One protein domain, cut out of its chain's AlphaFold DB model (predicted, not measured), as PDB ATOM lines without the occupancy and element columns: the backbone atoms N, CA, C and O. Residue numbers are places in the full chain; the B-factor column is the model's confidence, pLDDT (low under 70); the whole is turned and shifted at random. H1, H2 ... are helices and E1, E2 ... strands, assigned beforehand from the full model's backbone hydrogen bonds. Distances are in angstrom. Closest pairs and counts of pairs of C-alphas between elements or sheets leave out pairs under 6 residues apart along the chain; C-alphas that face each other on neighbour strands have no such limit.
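Overview. This is residues 2 to 123 of the 123 residues of an uncharacterized protein of Solimicrobium silvestre (UniProt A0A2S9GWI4). Two small three-stranded sheets, partly face to face, make the head of an elongated molecule, and a long helix, H1, sticks out from it as an arm, residues 2 to 16 standing free. A long loop between E5 and E6, residues 86 to 113, folds back on itself. The 122 printed residues run H1 E1 E2 E3 E4 E5 E6, mixed helices and strands, with under half of the residues in named elements; sheet E3 E1 E6 is mixed and sheet E2 E4 E5 antiparallel. The whole is only just loose, close to compact, with a radius of gyration of the C-alphas of 16.5 A and spans of 54 by 28 by 24 A.

Along the chain. H1, residues 2 to 19, begins at C-alpha 2 (-17.215, -13.975, -21.018) and is 26.5 A long. E1 is residues 21 to 27, 19.9 A; E2, 33 to 36; E3, 50 to 54; E4, 69 to 75, 20.0 A; E5, 78 to 85, 20.1 A. E6, residues 114 to 116, ends at C-alpha 116 (29.990, -18.223, -2.271).

Arrangement. H1 is on neither sheet, and every O i to N i+4 pair in it is within hydrogen-bond range. E1 is staggered: residues 21 to 25 pair with E3, antiparallel, N 22 to O 53 at 2.7 A, and residues 25 to 27 with E6, parallel, N 115 to O 25 at 2.9 A. E4 is antiparallel to E2, N 35 to O 72 at 2.8 A, and forms a hairpin with E5, N 73 to O 81 at 2.8 A. E1 and E4 are apart. Residues 88 to 89 pair with 107 to 108, antiparallel.

Size, cuts and confidence. The C-alphas of Ile 2 and Thr 119, the two farthest apart, are 56.4 A apart. The printed part has no cut. Links E2 to E3, E3 to E4 and E5 to E6 are long. In this predicted model, pLDDT is under 70 at residues 2 to 19 and 91 to 104.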
ATOM      1  N   ILE A   2     -18.512 -14.330 -20.404       50.44
ATOM      2  CA  ILE A   2     -17.215 -13.975 -21.018       50.44
ATOM      3  C   ILE A   2     -16.173 -13.475 -19.991       50.44
ATOM      4  O   ILE A   2     -15.060 -13.982 -19.981       50.44
ATOM      5  N   SER A   3     -16.539 -12.604 -19.038       49.69
ATOM      6  CA  SER A   3     -15.589 -12.088 -18.025       49.69
ATOM      7  C   SER A   3     -15.060 -13.141 -17.041       49.69
ATOM      8  O   SER A   3     -13.940 -13.023 -16.550       49.69
ATOM      9  N   LYS A   4     -15.835 -14.201 -16.765       50.12
ATOM     10  CA  LYS A   4     -15.395 -15.308 -15.898       50.12
ATOM     11  C   LYS A   4     -14.332 -16.170 -16.589       50.12
ATOM     12  O   LYS A   4     -13.439 -16.671 -15.916       50.12
ATOM     13  N   ILE A   5     -14.405 -16.291 -17.917       56.41
ATOM     14  CA  ILE A   5     -13.426 -17.016 -18.739       56.41
ATOM     15  C   ILE A   5     -12.137 -16.193 -18.866       56.41
ATOM     16  O   ILE A   5     -11.054 -16.736 -18.679       56.41
ATOM     17  N   THR A   6     -12.235 -14.876 -19.077       55.69
ATOM     18  CA  THR A   6     -11.064 -13.982 -19.133       55.69
ATOM     19  C   THR A   6     -10.290 -13.964 -17.810       55.69
ATOM     20  O   THR A   6      -9.066 -14.075 -17.811       55.69
ATOM     21  N   ASN A   7     -10.995 -13.917 -16.675       55.69
ATOM     22  CA  ASN A   7     -10.361 -13.966 -15.356       55.69
ATOM     23  C   ASN A   7      -9.725 -15.334 -15.067       55.69
ATOM     24  O   ASN A   7      -8.634 -15.388 -14.508       55.69
ATOM     25  N   ALA A   8     -10.355 -16.438 -15.484       58.69
ATOM     26  CA  ALA A   8      -9.777 -17.774 -15.337       58.69
ATOM     27  C   ALA A   8      -8.491 -17.947 -16.170       58.69
ATOM     28  O   ALA A   8      -7.515 -18.506 -15.677       58.69
ATOM     29  N   VAL A   9      -8.452 -17.415 -17.397       61.47
ATOM     30  CA  VAL A   9      -7.251 -17.441 -18.253       61.47
ATOM     31  C   VAL A   9      -6.121 -16.593 -17.660       61.47
ATOM     32  O   VAL A   9      -4.978 -17.046 -17.623       61.47
ATOM     33  N   ALA A  10      -6.431 -15.406 -17.130       61.06
ATOM     34  CA  ALA A  10      -5.440 -14.546 -16.481       61.06
ATOM     35  C   ALA A  10      -4.851 -15.185 -15.209       61.06
ATOM     36  O   ALA A  10      -3.635 -15.172 -15.017       61.06
ATOM     37  N   ILE A  11      -5.688 -15.809 -14.371       60.34
ATOM     38  CA  ILE A  11      -5.241 -16.507 -13.155       60.34
ATOM     39  C   ILE A  11      -4.379 -17.731 -13.512       60.34
ATOM     40  O   ILE A  11      -3.321 -17.924 -12.914       60.34
ATOM     41  N   CYS A  12      -4.762 -18.516 -14.524       57.78
ATOM     42  CA  CYS A  12      -3.939 -19.625 -15.016       57.78
ATOM     43  C   CYS A  12      -2.584 -19.154 -15.570       57.78
ATOM     44  O   CYS A  12      -1.569 -19.800 -15.312       57.78
ATOM     45  N   GLY A  13      -2.541 -18.024 -16.283       58.34
ATOM     46  CA  GLY A  13      -1.292 -17.437 -16.783       58.34
ATOM     47  C   GLY A  13      -0.323 -17.046 -15.662       58.34
ATOM     48  O   GLY A  13       0.860 -17.370 -15.727       58.34
ATOM     49  N   ILE A  14      -0.830 -16.426 -14.593       58.12
ATOM     50  CA  ILE A  14      -0.019 -16.019 -13.432       58.12
ATOM     51  C   ILE A  14       0.511 -17.243 -12.665       58.12
ATOM     52  O   ILE A  14       1.680 -17.277 -12.275       58.12
ATOM     53  N   LEU A  15      -0.311 -18.286 -12.499       54.19
ATOM     54  CA  LEU A  15       0.099 -19.521 -11.822       54.19
ATOM     55  C   LEU A  15       1.204 -20.268 -12.592       54.19
ATOM     56  O   LEU A  15       2.148 -20.760 -11.970       54.19
ATOM     57  N   MET A  16       1.145 -20.295 -13.929       53.50
ATOM     58  CA  MET A  16       2.160 -20.949 -14.768       53.50
ATOM     59  C   MET A  16       3.539 -20.277 -14.689       53.50
ATOM     60  O   MET A  16       4.554 -20.974 -14.682       53.50
ATOM     61  N   LEU A  17       3.598 -18.948 -14.557       53.72
ATOM     62  CA  LEU A  17       4.866 -18.217 -14.433       53.72
ATOM     63  C   LEU A  17       5.564 -18.486 -13.089       53.72
ATOM     64  O   LEU A  17       6.784 -18.633 -13.041       53.72
ATOM     65  N   SER A  18       4.796 -18.631 -12.005       51.72
ATOM     66  CA  SER A  18       5.339 -18.887 -10.661       51.72
ATOM     67  C   SER A  18       5.870 -20.313 -10.457       51.72
ATOM     68  O   SER A  18       6.759 -20.544  -9.638       51.72
ATOM     69  N   ALA A  19       5.372 -21.294 -11.217       55.53
ATOM     70  CA  ALA A  19       5.810 -22.683 -11.081       55.53
ATOM     71  C   ALA A  19       7.246 -22.900 -11.597       55.53
ATOM     72  O   ALA A  19       7.958 -23.800 -11.132       55.53
ATOM     73  N   CYS A  20       7.703 -22.055 -12.522       73.62
ATOM     74  CA  CYS A  20       8.991 -22.202 -13.189       73.62
ATOM     75  C   CYS A  20      10.128 -21.414 -12.517       73.62
ATOM     76  O   CYS A  20      11.262 -21.562 -12.947       73.62
ATOM     77  N   SER A  21       9.890 -20.610 -11.473       84.06
ATOM     78  CA  SER A  21      10.956 -19.816 -10.838       84.06
ATOM     79  C   SER A  21      11.636 -20.522  -9.657       84.06
ATOM     80  O   SER A  21      11.044 -21.332  -8.942       84.06
ATOM     81  N   THR A  22      12.910 -20.226  -9.440       90.69
ATOM     82  CA  THR A  22      13.733 -20.704  -8.331       90.69
ATOM     83  C   THR A  22      14.605 -19.570  -7.810       90.69
ATOM     84  O   THR A  22      15.042 -18.724  -8.588       90.69
ATOM     85  N   GLN A  23      14.888 -19.609  -6.509       94.69
ATOM     86  CA  GLN A  23      15.652 -18.584  -5.808       94.69
ATOM     87  C   GLN A  23      16.881 -19.187  -5.124       94.69
ATOM     88  O   GLN A  23      16.824 -20.325  -4.650       94.69
ATOM     89  N   GLY A  24      17.972 -18.431  -5.061       96.12
ATOM     90  CA  GLY A  24      19.144 -18.744  -4.244       96.12
ATOM     91  C   GLY A  24      19.944 -17.491  -3.904       96.12
ATOM     92  O   GLY A  24      19.740 -16.444  -4.515       96.12
ATOM     93  N   THR A  25      20.862 -17.615  -2.949       97.81
ATOM     94  CA  THR A  25      21.703 -16.505  -2.477       97.81
ATOM     95  C   THR A  25      23.142 -16.703  -2.939       97.81
ATOM     96  O   THR A  25      23.705 -17.790  -2.792       97.81
ATOM     97  N   PHE A  26      23.744 -15.660  -3.500       97.88
ATOM     98  CA  PHE A  26      25.067 -15.693  -4.112       97.88
ATOM     99  C   PHE A  26      25.981 -14.619  -3.543       97.88
ATOM    100  O   PHE A  26      25.580 -13.478  -3.339       97.88
ATOM    101  N   VAL A  27      27.251 -14.981  -3.386       97.50
ATOM    102  CA  VAL A  27      28.346 -14.028  -3.197       97.50
ATOM    103  C   VAL A  27      29.259 -14.160  -4.404       97.50
ATOM    104  O   VAL A  27      29.873 -15.212  -4.605       97.50
ATOM    105  N   ILE A  28      29.317 -13.113  -5.223       96.25
ATOM    106  CA  ILE A  28      30.133 -13.062  -6.439       96.25
ATOM    107  C   ILE A  28      31.213 -11.981  -6.313       96.25
ATOM    108  O   ILE A  28      31.025 -11.041  -5.539       96.25
ATOM    109  N   PRO A  29      32.337 -12.093  -7.043       94.81
ATOM    110  CA  PRO A  29      33.326 -11.024  -7.110       94.81
ATOM    111  C   PRO A  29      32.710  -9.720  -7.636       94.81
ATOM    112  O   PRO A  29      31.804  -9.744  -8.475       94.81
ATOM    113  N   GLU A  30      33.201  -8.578  -7.153       92.00
ATOM    114  CA  GLU A  30      32.746  -7.267  -7.625       92.00
ATOM    115  C   GLU A  30      32.983  -7.111  -9.134       92.00
ATOM    116  O   GLU A  30      33.935  -7.652  -9.685       92.00
ATOM    117  N   GLY A  31      32.077  -6.414  -9.827       91.69
ATOM    118  CA  GLY A  31      32.167  -6.203 -11.279       91.69
ATOM    119  C   GLY A  31      31.872  -7.437 -12.146       91.69
ATOM    120  O   GLY A  31      31.686  -7.295 -13.356       91.69
ATOM    121  N   SER A  32      31.752  -8.630 -11.554       95.50
ATOM    122  CA  SER A  32      31.446  -9.861 -12.286       95.50
ATOM    123  C   SER A  32      29.964  -9.992 -12.645       95.50
ATOM    124  O   SER A  32      29.065  -9.551 -11.929       95.50
ATOM    125  N   LYS A  33      29.699 -10.681 -13.754       97.56
ATOM    126  CA  LYS A  33      28.370 -11.095 -14.207       97.56
ATOM    127  C   LYS A  33      28.209 -12.596 -14.033       97.56
ATOM    128  O   LYS A  33      29.050 -13.368 -14.491       97.56
ATOM    129  N   LEU A  34      27.112 -13.006 -13.404       98.00
ATOM    130  CA  LEU A  34      26.788 -14.411 -13.177       98.00
ATOM    131  C   LEU A  34      25.868 -14.940 -14.275       98.00
ATOM    132  O   LEU A  34      24.802 -14.386 -14.509       98.00
ATOM    133  N   TYR A  35      26.235 -16.060 -14.886       97.94
ATOM    134  CA  TYR A  35      25.408 -16.805 -15.834       97.94
ATOM    135  C   TYR A  35      25.100 -18.178 -15.259       97.94
ATOM    136  O   TYR A  35      25.979 -18.826 -14.689       97.94
ATOM    137  N   LEU A  36      23.861 -18.643 -15.434       97.12
ATOM    138  CA  LEU A  36      23.389 -19.916 -14.891       97.12
ATOM    139  C   LEU A  36      22.792 -20.809 -15.982       97.12
ATOM    140  O   LEU A  36      22.117 -20.343 -16.898       97.12
ATOM    141  N   GLY A  37      23.010 -22.118 -15.864       93.31
ATOM    142  CA  GLY A  37      22.405 -23.140 -16.718       93.31
ATOM    143  C   GLY A  37      22.804 -23.067 -18.194       93.31
ATOM    144  O   GLY A  37      22.055 -23.550 -19.034       93.31
ATOM    145  N   GLY A  38      23.937 -22.438 -18.524       91.19
ATOM    146  CA  GLY A  38      24.371 -22.241 -19.915       91.19
ATOM    147  C   GLY A  38      23.535 -21.219 -20.696       91.19
ATOM    148  O   GLY A  38      23.594 -21.194 -21.923       91.19
ATOM    149  N   ARG A  39      22.741 -20.392 -20.004       92.94
ATOM    150  CA  ARG A  39      21.946 -19.329 -20.629       92.94
ATOM    151  C   ARG A  39      22.858 -18.196 -21.124       92.94
ATOM    152  O   ARG A  39      23.880 -17.931 -20.492       92.94
ATOM    153  N   PRO A  40      22.497 -17.520 -22.230       93.44
ATOM    154  CA  PRO A  40      23.315 -16.459 -22.820       93.44
ATOM    155  C   PRO A  40      23.226 -15.125 -22.071       93.44
ATOM    156  O   PRO A  40      24.038 -14.244 -22.322       93.44
ATOM    157  N   GLU A  41      22.244 -14.961 -21.183       94.88
ATOM    158  CA  GLU A  41      22.019 -13.732 -20.425       94.88
ATOM    159  C   GLU A  41      22.460 -13.911 -18.968       94.88
ATOM    160  O   GLU A  41      22.194 -14.969 -18.376       94.88
ATOM    161  N   PRO A  42      23.115 -12.898 -18.373       96.88
ATOM    162  CA  PRO A  42      23.463 -12.948 -16.969       96.88
ATOM    163  C   PRO A  42      22.202 -12.815 -16.117       96.88
ATOM    164  O   PRO A  42      21.262 -12.096 -16.459       96.88
ATOM    165  N   VAL A  43      22.190 -13.490 -14.975       96.56
ATOM    166  CA  VAL A  43      21.139 -13.301 -13.981       96.56
ATOM    167  C   VAL A  43      21.359 -11.995 -13.229       96.56
ATOM    168  O   VAL A  43      22.491 -11.558 -13.012       96.56
ATOM    169  N   LYS A  44      20.259 -11.376 -12.804       96.56
ATOM    170  CA  LYS A  44      20.313 -10.235 -11.900       96.56
ATOM    171  C   LYS A  44      20.617 -10.741 -10.490       96.56
ATOM    172  O   LYS A  44      19.875 -11.568  -9.967       96.56
ATOM    173  N   VAL A  45      21.706 -10.248  -9.912       96.25
ATOM    174  CA  VAL A  45      22.039 -10.432  -8.496       96.25
ATOM    175  C   VAL A  45      21.595  -9.165  -7.775       96.25
ATOM    176  O   VAL A  45      22.064  -8.074  -8.101       96.25
ATOM    177  N   GLU A  46      20.634  -9.291  -6.867       96.44
ATOM    178  CA  GLU A  46      20.156  -8.170  -6.058       96.44
ATOM    179  C   GLU A  46      21.223  -7.742  -5.027       96.44
ATOM    180  O   GLU A  46      22.160  -8.499  -4.758       96.44
ATOM    181  N   PRO A  47      21.127  -6.535  -4.429       93.81
ATOM    182  CA  PRO A  47      22.137  -6.037  -3.485       93.81
ATOM    183  C   PRO A  47      22.377  -6.920  -2.251       93.81
ATOM    184  O   PRO A  47      23.432  -6.831  -1.631       93.81
ATOM    185  N   ASP A  48      21.408  -7.756  -1.884       93.50
ATOM    186  CA  ASP A  48      21.489  -8.734  -0.794       93.50
ATOM    187  C   ASP A  48      22.049 -10.103  -1.242       93.50
ATOM    188  O   ASP A  48      22.114 -11.041  -0.449       93.50
ATOM    189  N   GLY A  49      22.449 -10.229  -2.511       95.31
ATOM    190  CA  GLY A  49      22.930 -11.468  -3.117       95.31
ATOM    191  C   GLY A  49      21.821 -12.393  -3.621       95.31
ATOM    192  O   GLY A  49      22.118 -13.468  -4.148       95.31
ATOM    193  N   THR A  50      20.548 -12.018  -3.480       97.06
ATOM    194  CA  THR A  50      19.427 -12.838  -3.939       97.06
ATOM    195  C   THR A  50      19.380 -12.884  -5.465       97.06
ATOM    196  O   THR A  50      19.537 -11.877  -6.156       97.06
ATOM    197  N   VAL A  51      19.154 -14.081  -6.002       96.81
ATOM    198  CA  VAL A  51      18.962 -14.335  -7.430       96.81
ATOM    199  C   VAL A  51      17.658 -15.086  -7.619       96.81
ATOM    200  O   VAL A  51      17.522 -16.220  -7.156       96.81
ATOM    201  N   ASP A  52      16.747 -14.486  -8.378       94.12
ATOM    202  CA  ASP A  52      15.533 -15.127  -8.875       94.12
ATOM    203  C   ASP A  52      15.687 -15.465 -10.358       94.12
ATOM    204  O   ASP A  52      16.028 -14.623 -11.191       94.12
ATOM    205  N   THR A  53      15.451 -16.724 -10.717       92.31
ATOM    206  CA  THR A  53      15.625 -17.189 -12.096       92.31
ATOM    207  C   THR A  53      14.711 -18.362 -12.426       92.31
ATOM    208  O   THR A  53      14.060 -18.926 -11.552       92.31
ATOM    209  N   TYR A  54      14.653 -18.770 -13.693       89.06
ATOM    210  CA  TYR A  54      13.933 -19.982 -14.075       89.06
ATOM    211  C   TYR A  54      14.661 -21.238 -13.590       89.06
ATOM    212  O   TYR A  54      15.890 -21.324 -13.665       89.06
ATOM    213  N   ALA A  55      13.894 -22.229 -13.157       89.56
ATOM    214  CA  ALA A  55      14.342 -23.558 -12.781       89.56
ATOM    215  C   ALA A  55      15.046 -24.281 -13.942       89.56
ATOM    216  O   ALA A  55      15.010 -23.853 -15.099       89.56
ATOM    217  N   PHE A  56      15.729 -25.370 -13.607       89.56
ATOM    218  CA  PHE A  56      16.644 -26.078 -14.495       89.56
ATOM    219  C   PHE A  56      16.189 -27.515 -14.728       89.56
ATOM    220  O   PHE A  56      15.494 -28.117 -13.898       89.56
ATOM    221  N   GLY A  57      16.582 -28.064 -15.874       86.94
ATOM    222  CA  GLY A  57      16.144 -29.372 -16.318       86.94
ATOM    223  C   GLY A  57      16.790 -30.536 -15.580       86.94
ATOM    224  O   GLY A  57      17.596 -30.376 -14.658       86.94
ATOM    225  N   TRP A  58      16.403 -31.746 -15.981       85.56
ATOM    226  CA  TRP A  58      16.934 -32.999 -15.436       85.56
ATOM    227  C   TRP A  58      18.456 -33.121 -15.609       85.56
ATOM    228  O   TRP A  58      19.117 -33.748 -14.786       85.56
ATOM    229  N   GLU A  59      19.035 -32.490 -16.630       87.38
ATOM    230  CA  GLU A  59      20.479 -32.463 -16.887       87.38
ATOM    231  C   GLU A  59      21.288 -31.790 -15.771       87.38
ATOM    232  O   GLU A  59      22.475 -32.085 -15.595       87.38
ATOM    233  N   SER A  60      20.640 -30.907 -15.010       89.88
ATOM    234  CA  SER A  60      21.234 -30.208 -13.873       89.88
ATOM    235  C   SER A  60      21.137 -31.011 -12.573       89.88
ATOM    236  O   SER A  60      21.699 -30.594 -11.564       89.88
ATOM    237  N   MET A  61      20.474 -32.172 -12.572       88.44
ATOM    238  CA  MET A  61      20.331 -33.030 -11.395       88.44
ATOM    239  C   MET A  61      21.632 -33.774 -11.069       88.44
ATOM    240  O   MET A  61      22.248 -34.401 -11.932       88.44
ATOM    241  N   GLY A  62      22.035 -33.736  -9.798       88.88
ATOM    242  CA  GLY A  62      23.199 -34.452  -9.276       88.88
ATOM    243  C   GLY A  62      24.068 -33.578  -8.378       88.88
ATOM    244  O   GLY A  62      23.645 -32.512  -7.936       88.88
ATOM    245  N   VAL A  63      25.280 -34.052  -8.090       88.69
ATOM    246  CA  VAL A  63      26.201 -33.413  -7.141       88.69
ATOM    247  C   VAL A  63      27.440 -32.880  -7.879       88.69
ATOM    248  O   VAL A  63      28.005 -33.606  -8.709       88.69
ATOM    249  N   PRO A  64      27.880 -31.639  -7.589       90.75
ATOM    250  CA  PRO A  64      29.157 -31.117  -8.074       90.75
ATOM    251  C   PRO A  64      30.347 -32.008  -7.669       90.75
ATOM    252  O   PRO A  64      30.282 -32.663  -6.629       90.75
ATOM    253  N   PRO A  65      31.447 -32.036  -8.443       91.25
ATOM    254  CA  PRO A  65      31.701 -31.230  -9.642       91.25
ATOM    255  C   PRO A  65      31.159 -31.843 -10.947       91.25
ATOM    256  O   PRO A  65      31.072 -31.149 -11.953       91.25
ATOM    257  N   ASN A  66      30.773 -33.122 -10.949       90.06
ATOM    258  CA  ASN A  66      30.424 -33.844 -12.182       90.06
ATOM    259  C   ASN A  66      29.034 -33.481 -12.734       90.06
ATOM    260  O   ASN A  66      28.791 -33.558 -13.940       90.06
ATOM    261  N   LYS A  67      28.100 -33.126 -11.848       92.88
ATOM    262  CA  LYS A  67      26.717 -32.749 -12.168       92.88
ATOM    263  C   LYS A  67      26.305 -31.528 -11.350       92.88
ATOM    264  O   LYS A  67      27.028 -31.103 -10.457       92.88
ATOM    265  N   GLY A  68      25.154 -30.948 -11.669       94.75
ATOM    266  CA  GLY A  68      24.668 -29.723 -11.038       94.75
ATOM    267  C   GLY A  68      24.360 -28.631 -12.053       94.75
ATOM    268  O   GLY A  68      24.586 -28.787 -13.262       94.75
ATOM    269  N   ILE A  69      23.878 -27.503 -11.542       96.25
ATOM    270  CA  ILE A  69      23.554 -26.326 -12.351       96.25
ATOM    271  C   ILE A  69      24.865 -25.691 -12.807       96.25
ATOM    272  O   ILE A  69      25.718 -25.374 -11.984       96.25
ATOM    273  N   GLN A  70      25.042 -25.526 -14.116       96.81
ATOM    274  CA  GLN A  70      26.213 -24.832 -14.663       96.81
ATOM    275  C   GLN A  70      26.219 -23.387 -14.202       96.81
ATOM    276  O   GLN A  70      25.177 -22.737 -14.262       96.81
ATOM    277  N   TYR A  71      27.377 -22.883 -13.802       97.56
ATOM    278  CA  TYR A  71      27.568 -21.454 -13.621       97.56
ATOM    279  C   TYR A  71      28.820 -20.986 -14.351       97.56
ATOM    280  O   TYR A  71      29.763 -21.758 -14.544       97.56
ATOM    281  N   ARG A  72      28.804 -19.711 -14.729       97.50
ATOM    282  CA  ARG A  72      29.938 -19.005 -15.308       97.50
ATOM    283  C   ARG A  72      29.966 -17.584 -14.766       97.50
ATOM    284  O   ARG A  72      28.926 -16.930 -14.728       97.50
ATOM    285  N   LEU A  73      31.137 -17.131 -14.342       97.69
ATOM    286  CA  LEU A  73      31.411 -15.736 -14.037       97.69
ATOM    287  C   LEU A  73      32.152 -15.115 -15.208       97.69
ATOM    288  O   LEU A  73      33.102 -15.699 -15.738       97.69
ATOM    289  N   GLU A  74      31.708 -13.932 -15.606       97.19
ATOM    290  CA  GLU A  74      32.410 -13.119 -16.587       97.19
ATOM    291  C   GLU A  74      32.737 -11.751 -16.015       97.19
ATOM    292  O   GLU A  74      31.898 -11.112 -15.388       97.19
ATOM    293  N   GLU A  75      33.938 -11.284 -16.312       95.75
ATOM    294  CA  GLU A  75      34.429  -9.954 -15.978       95.75
ATOM    295  C   GLU A  75      35.092  -9.389 -17.234       95.75
ATOM    296  O   GLU A  75      35.791 -10.112 -17.948       95.75
ATOM    297  N   ASP A  76      34.787  -8.139 -17.586       92.62
ATOM    298  CA  ASP A  76      35.301  -7.480 -18.799       92.62
ATOM    299  C   ASP A  76      35.159  -8.309 -20.095       92.62
ATOM    300  O   ASP A  76      36.006  -8.285 -20.991       92.62
ATOM    301  N   GLY A  77      34.069  -9.076 -20.200       90.19
ATOM    302  CA  GLY A  77      33.764  -9.911 -21.365       90.19
ATOM    303  C   GLY A  77      34.588 -11.198 -21.469       90.19
ATOM    304  O   GLY A  77      34.530 -11.871 -22.497       90.19
ATOM    305  N   LYS A  78      35.344 -11.563 -20.427       94.31
ATOM    306  CA  LYS A  78      36.085 -12.826 -20.342       94.31
ATOM    307  C   LYS A  78      35.533 -13.692 -19.224       94.31
ATOM    308  O   LYS A  78      35.217 -13.207 -18.145       94.31
ATOM    309  N   THR A  79      35.460 -14.995 -19.471       96.06
ATOM    310  CA  THR A  79      35.128 -15.970 -18.431       96.06
ATOM    311  C   THR A  79      36.272 -16.083 -17.430       96.06
ATOM    312  O   THR A  79      37.376 -16.475 -17.803       96.06
ATOM    313  N   THR A  80      36.003 -15.742 -16.171       95.12
ATOM    314  CA  THR A  80      36.978 -15.795 -15.070       95.12
ATOM    315  C   THR A  80      36.845 -17.071 -14.245       95.12
ATOM    316  O   THR A  80      37.840 -17.584 -13.737       95.12
ATOM    317  N   GLN A  81      35.632 -17.618 -14.136       95.69
ATOM    318  CA  GLN A  81      35.353 -18.839 -13.382       95.69
ATOM    319  C   GLN A  81      34.172 -19.596 -13.993       95.69
ATOM    320  O   GLN A  81      33.213 -18.993 -14.470       95.69
ATOM    321  N   GLU A  82      34.206 -20.924 -13.929       96.31
ATOM    322  CA  GLU A  82      33.082 -21.782 -14.294       96.31
ATOM    323  C   GLU A  82      33.026 -23.028 -13.408       96.31
ATOM    324  O   GLU A  82      34.025 -23.455 -12.827       96.31
ATOM    325  N   GLY A  83      31.840 -23.623 -13.288       96.12
ATOM    326  CA  GLY A  83      31.676 -24.842 -12.508       96.12
ATOM    327  C   GLY A  83      30.233 -25.304 -12.377       96.12
ATOM    328  O   GLY A  83      29.378 -25.033 -13.225       96.12
ATOM    329  N   ARG A  84      29.959 -26.050 -11.300       96.81
ATOM    330  CA  ARG A  84      28.641 -26.619 -11.002       96.81
ATOM    331  C   ARG A  84      28.176 -26.250  -9.595       96.81
ATOM    332  O   ARG A  84      28.910 -26.412  -8.619       96.81
ATOM    333  N   LEU A  85      26.931 -25.802  -9.494       96.88
ATOM    334  CA  LEU A  85      26.240 -25.517  -8.240       96.88
ATOM    335  C   LEU A  85      25.433 -26.733  -7.798       96.88
ATOM    336  O   LEU A  85      24.855 -27.441  -8.629       96.88
ATOM    337  N   ARG A  86      25.362 -26.951  -6.485       95.50
ATOM    338  CA  ARG A  86      24.515 -27.954  -5.843       95.50
ATOM    339  C   ARG A  86      23.049 -27.558  -6.057       95.50
ATOM    340  O   ARG A  86      22.623 -26.547  -5.492       95.50
ATOM    341  N   PRO A  87      22.274 -28.319  -6.843       94.25
ATOM    342  CA  PRO A  87      20.854 -28.065  -7.021       94.25
ATOM    343  C   PRO A  87      20.048 -28.593  -5.826       94.25
ATOM    344  O   PRO A  87      20.534 -29.406  -5.037       94.25
ATOM    345  N   VAL A  88      18.775 -28.212  -5.756       92.06
ATOM    346  CA  VAL A  88      17.751 -28.905  -4.962       92.06
ATOM    347  C   VAL A  88      16.642 -29.424  -5.873       92.06
ATOM    348  O   VAL A  88      16.332 -28.827  -6.907       92.06
ATOM    349  N   LEU A  89      16.032 -30.546  -5.490       87.88
ATOM    350  CA  LEU A  89      14.855 -31.070  -6.174       87.88
ATOM    351  C   LEU A  89      13.610 -30.273  -5.761       87.88
ATOM    352  O   LEU A  89      13.267 -30.189  -4.582       87.88
ATOM    353  N   ARG A  90      12.890 -29.725  -6.739       80.69
ATOM    354  CA  ARG A  90      11.649 -28.970  -6.534       80.69
ATOM    355  C   ARG A  90      10.450 -29.915  -6.636       80.69
ATOM    356  O   ARG A  90       9.785 -29.985  -7.664       80.69
ATOM    357  N   VAL A  91      10.129 -30.625  -5.549       64.56
ATOM    358  CA  VAL A  91       9.038 -31.632  -5.510       64.56
ATOM    359  C   VAL A  91       7.666 -31.057  -5.903       64.56
ATOM    360  O   VAL A  91       6.839 -31.766  -6.470       64.56
ATOM    361  N   LYS A  92       7.440 -29.747  -5.702       57.91
ATOM    362  CA  LYS A  92       6.219 -29.043  -6.146       57.91
ATOM    363  C   LYS A  92       5.969 -29.138  -7.665       57.91
ATOM    364  O   LYS A  92       4.831 -28.978  -8.084       57.91
ATOM    365  N   ALA A  93       6.991 -29.442  -8.472       54.28
ATOM    366  CA  ALA A  93       6.875 -29.661  -9.916       54.28
ATOM    367  C   ALA A  93       6.467 -31.102 -10.305       54.28
ATOM    368  O   ALA A  93       6.198 -31.364 -11.471       54.28
ATOM    369  N   ILE A  94       6.417 -32.047  -9.357       56.16
ATOM    370  CA  ILE A  94       6.130 -33.470  -9.628       56.16
ATOM    371  C   ILE A  94       4.635 -33.799  -9.438       56.16
ATOM    372  O   ILE A  94       4.138 -34.756 -10.022       56.16
ATOM    373  N   PHE A  95       3.893 -32.993  -8.667       52.12
ATOM    374  CA  PHE A  95       2.539 -33.328  -8.192       52.12
ATOM    375  C   PHE A  95       1.397 -32.463  -8.764       52.12
ATOM    376  O   PHE A  95       0.294 -32.470  -8.214       52.12
ATOM    377  N   LEU A  96       1.608 -31.727  -9.863       55.16
ATOM    378  CA  LEU A  96       0.486 -31.073 -10.554       55.16
ATOM    379  C   LEU A  96      -0.390 -32.135 -11.277       55.16
ATOM    380  O   LEU A  96       0.180 -33.038 -11.891       55.16
ATOM    381  N   PRO A  97      -1.743 -32.059 -11.240       42.69
ATOM    382  CA  PRO A  97      -2.648 -33.044 -11.864       42.69
ATOM    383  C   PRO A  97      -2.476 -33.130 -13.402       42.69
ATOM    384  O   PRO A  97      -1.807 -32.268 -13.974       42.69
ATOM    385  N   PRO A  98      -3.096 -34.106 -14.107       47.12
ATOM    386  CA  PRO A  98      -2.613 -34.724 -15.361       47.12
ATOM    387  C   PRO A  98      -2.604 -33.841 -16.628       47.12
ATOM    388  O   PRO A  98      -2.468 -34.352 -17.734       47.12
ATOM    389  N   ILE A  99      -2.730 -32.523 -16.498       49.97
ATOM    390  CA  ILE A  99      -2.734 -31.566 -17.612       49.97
ATOM    391  C   ILE A  99      -1.300 -31.279 -18.110       49.97
ATOM    392  O   ILE A  99      -1.121 -30.876 -19.253       49.97
ATOM    393  N   PHE A 100      -0.268 -31.543 -17.300       47.31
ATOM    394  CA  PHE A 100       1.122 -31.195 -17.624       47.31
ATOM    395  C   PHE A 100       2.100 -32.317 -17.265       47.31
ATOM    396  O   PHE A 100       3.044 -32.116 -16.500       47.31
ATOM    397  N   GLY A 101       1.862 -33.523 -17.788       41.69
ATOM    398  CA  GLY A 101       2.878 -34.574 -17.748       41.69
ATOM    399  C   GLY A 101       4.205 -34.008 -18.267       41.69
ATOM    400  O   GLY A 101       4.250 -33.525 -19.391       41.69
ATOM    401  N   ILE A 102       5.262 -34.066 -17.447       45.56
ATOM    402  CA  ILE A 102       6.610 -33.533 -17.728       45.56
ATOM    403  C   ILE A 102       6.732 -32.008 -17.512       45.56
ATOM    404  O   ILE A 102       6.918 -31.235 -18.449       45.56
ATOM    405  N   LEU A 103       6.754 -31.538 -16.260       54.66
ATOM    406  CA  LEU A 103       7.431 -30.265 -15.978       54.66
ATOM    407  C   LEU A 103       8.940 -30.494 -16.168       54.66
ATOM    408  O   LEU A 103       9.599 -31.123 -15.343       54.66
ATOM    409  N   ALA A 104       9.471 -30.014 -17.295       62.38
ATOM    410  CA  ALA A 104      10.838 -30.242 -17.769       62.38
ATOM    411  C   ALA A 104      11.950 -29.752 -16.821       62.38
ATOM    412  O   ALA A 104      13.111 -30.056 -17.072       62.38
ATOM    413  N   VAL A 105      11.613 -29.027 -15.745       76.31
ATOM    414  CA  VAL A 105      12.547 -28.322 -14.851       76.31
ATOM    415  C   VAL A 105      12.418 -28.735 -13.371       76.31
ATOM    416  O   VAL A 105      11.978 -27.951 -12.525       76.31
ATOM    417  N   PRO A 106      12.777 -29.980 -13.013       80.94
ATOM    418  CA  PRO A 106      12.639 -30.491 -11.646       80.94
ATOM    419  C   PRO A 106      13.673 -29.911 -10.674       80.94
ATOM    420  O   PRO A 106      13.543 -30.100  -9.464       80.94
ATOM    421  N   THR A 107      14.722 -29.252 -11.169       88.81
ATOM    422  CA  THR A 107      15.829 -28.777 -10.338       88.81
ATOM    423  C   THR A 107      15.804 -27.266 -10.183       88.81
ATOM    424  O   THR A 107      15.348 -26.528 -11.053       88.81
ATOM    425  N   GLY A 108      16.280 -26.791  -9.040       92.06
ATOM    426  CA  GLY A 108      16.406 -25.371  -8.757       92.06
ATOM    427  C   GLY A 108      17.635 -25.054  -7.932       92.06
ATOM    428  O   GLY A 108      18.358 -25.946  -7.487       92.06
ATOM    429  N   LEU A 109      17.825 -23.760  -7.717       94.88
ATOM    430  CA  LEU A 109      18.720 -23.244  -6.697       94.88
ATOM    431  C   LEU A 109      18.227 -23.676  -5.313       94.88
ATOM    432  O   LEU A 109      17.025 -23.810  -5.082       94.88
ATOM    433  N   ASN A 110      19.165 -23.930  -4.408       93.62
ATOM    434  CA  ASN A 110      18.877 -24.281  -3.032       93.62
ATOM    435  C   ASN A 110      18.790 -22.989  -2.200       93.62
ATOM    436  O   ASN A 110      19.815 -22.340  -2.010       93.62
ATOM    437  N   PRO A 111      17.601 -22.617  -1.692       91.75
ATOM    438  CA  PRO A 111      17.420 -21.376  -0.941       91.75
ATOM    439  C   PRO A 111      17.988 -21.441   0.484       91.75
ATOM    440  O   PRO A 111      18.021 -20.431   1.172       91.75
ATOM    441  N   ASN A 112      18.406 -22.624   0.949       93.25
ATOM    442  CA  ASN A 112      18.906 -22.823   2.311       93.25
ATOM    443  C   ASN A 112      20.434 -22.755   2.410       93.25
ATOM    444  O   ASN A 112      20.967 -23.046   3.476       93.25
ATOM    445  N   ILE A 113      21.125 -22.454   1.308       95.19
ATOM    446  CA  ILE A 113      22.584 -22.332   1.266       95.19
ATOM    447  C   ILE A 113      22.972 -21.051   0.533       95.19
ATOM    448  O   ILE A 113      22.239 -20.558  -0.326       95.19
ATOM    449  N   THR A 114      24.166 -20.562   0.825       97.31
ATOM    450  CA  THR A 114      24.820 -19.486   0.094       97.31
ATOM    451  C   THR A 114      25.850 -20.067  -0.867       97.31
ATOM    452  O   THR A 114      26.759 -20.806  -0.482       97.31
ATOM    453  N   TYR A 115      25.738 -19.695  -2.138       97.12
ATOM    454  CA  TYR A 115      26.733 -19.992  -3.162       97.12
ATOM    455  C   TYR A 115      27.815 -18.912  -3.130       97.12
ATOM    456  O   TYR A 115      27.710 -17.880  -3.796       97.12
ATOM    457  N   ASN A 116      28.858 -19.134  -2.334       97.19
ATOM    458  CA  ASN A 116      29.990 -18.223  -2.271       97.19
ATOM    459  C   ASN A 116      30.998 -18.570  -3.369       97.19
ATOM    460  O   ASN A 116      31.833 -19.462  -3.207       97.19
ATOM    461  N   LEU A 117      30.912 -17.863  -4.494       96.12
ATOM    462  CA  LEU A 117      31.761 -18.081  -5.668       96.12
ATOM    463  C   LEU A 117      33.140 -17.419  -5.531       96.12
ATOM    464  O   LEU A 117      34.077 -17.809  -6.226       96.12
ATOM    465  N   VAL A 118      33.297 -16.499  -4.574       95.12
ATOM    466  CA  VAL A 118      34.600 -15.929  -4.199       95.12
ATOM    467  C   VAL A 118      35.462 -16.980  -3.496       95.12
ATOM    468  O   VAL A 118      36.637 -17.136  -3.816       95.12
ATOM    469  N   THR A 119      34.884 -17.743  -2.561       94.94
ATOM    470  CA  THR A 119      35.604 -18.795  -1.816       94.94
ATOM    471  C   THR A 119      35.411 -20.200  -2.394       94.94
ATOM    472  O   THR A 119      36.032 -21.145  -1.912       94.94
ATOM    473  N   GLY A 120      34.503 -20.375  -3.357       91.81
ATOM    474  CA  GLY A 120      34.113 -21.672  -3.924       91.81
ATOM    475  C   GLY A 120      33.264 -22.560  -3.000       91.81
ATOM    476  O   GLY A 120      33.142 -23.760  -3.248       91.81
ATOM    477  N   LYS A 121      32.683 -22.003  -1.930       94.81
ATOM    478  CA  LYS A 121      31.906 -22.753  -0.925       94.81
ATOM    479  C   LYS A 121      30.405 -22.711  -1.209       94.81
ATOM    480  O   LYS A 121      29.901 -21.762  -1.799       94.81
ATOM    481  N   GLN A 122      29.695 -23.756  -0.780       94.12
ATOM    482  CA  GLN A 122      28.247 -23.914  -0.956       94.12
ATOM    483  C   GLN A 122      27.644 -24.483   0.338       94.12
ATOM    484  O   GLN A 122      27.561 -25.710   0.503       94.12
ATOM    485  N   GLU A 123      27.302 -23.587   1.265       91.31
ATOM    486  CA  GLU A 123      26.955 -23.871   2.670       91.31
ATOM    487  C   GLU A 123      25.670 -23.167   3.093       91.31
ATOM    488  O   GLU A 123      25.491 -21.992   2.705       91.31
TER     489      GLU A 123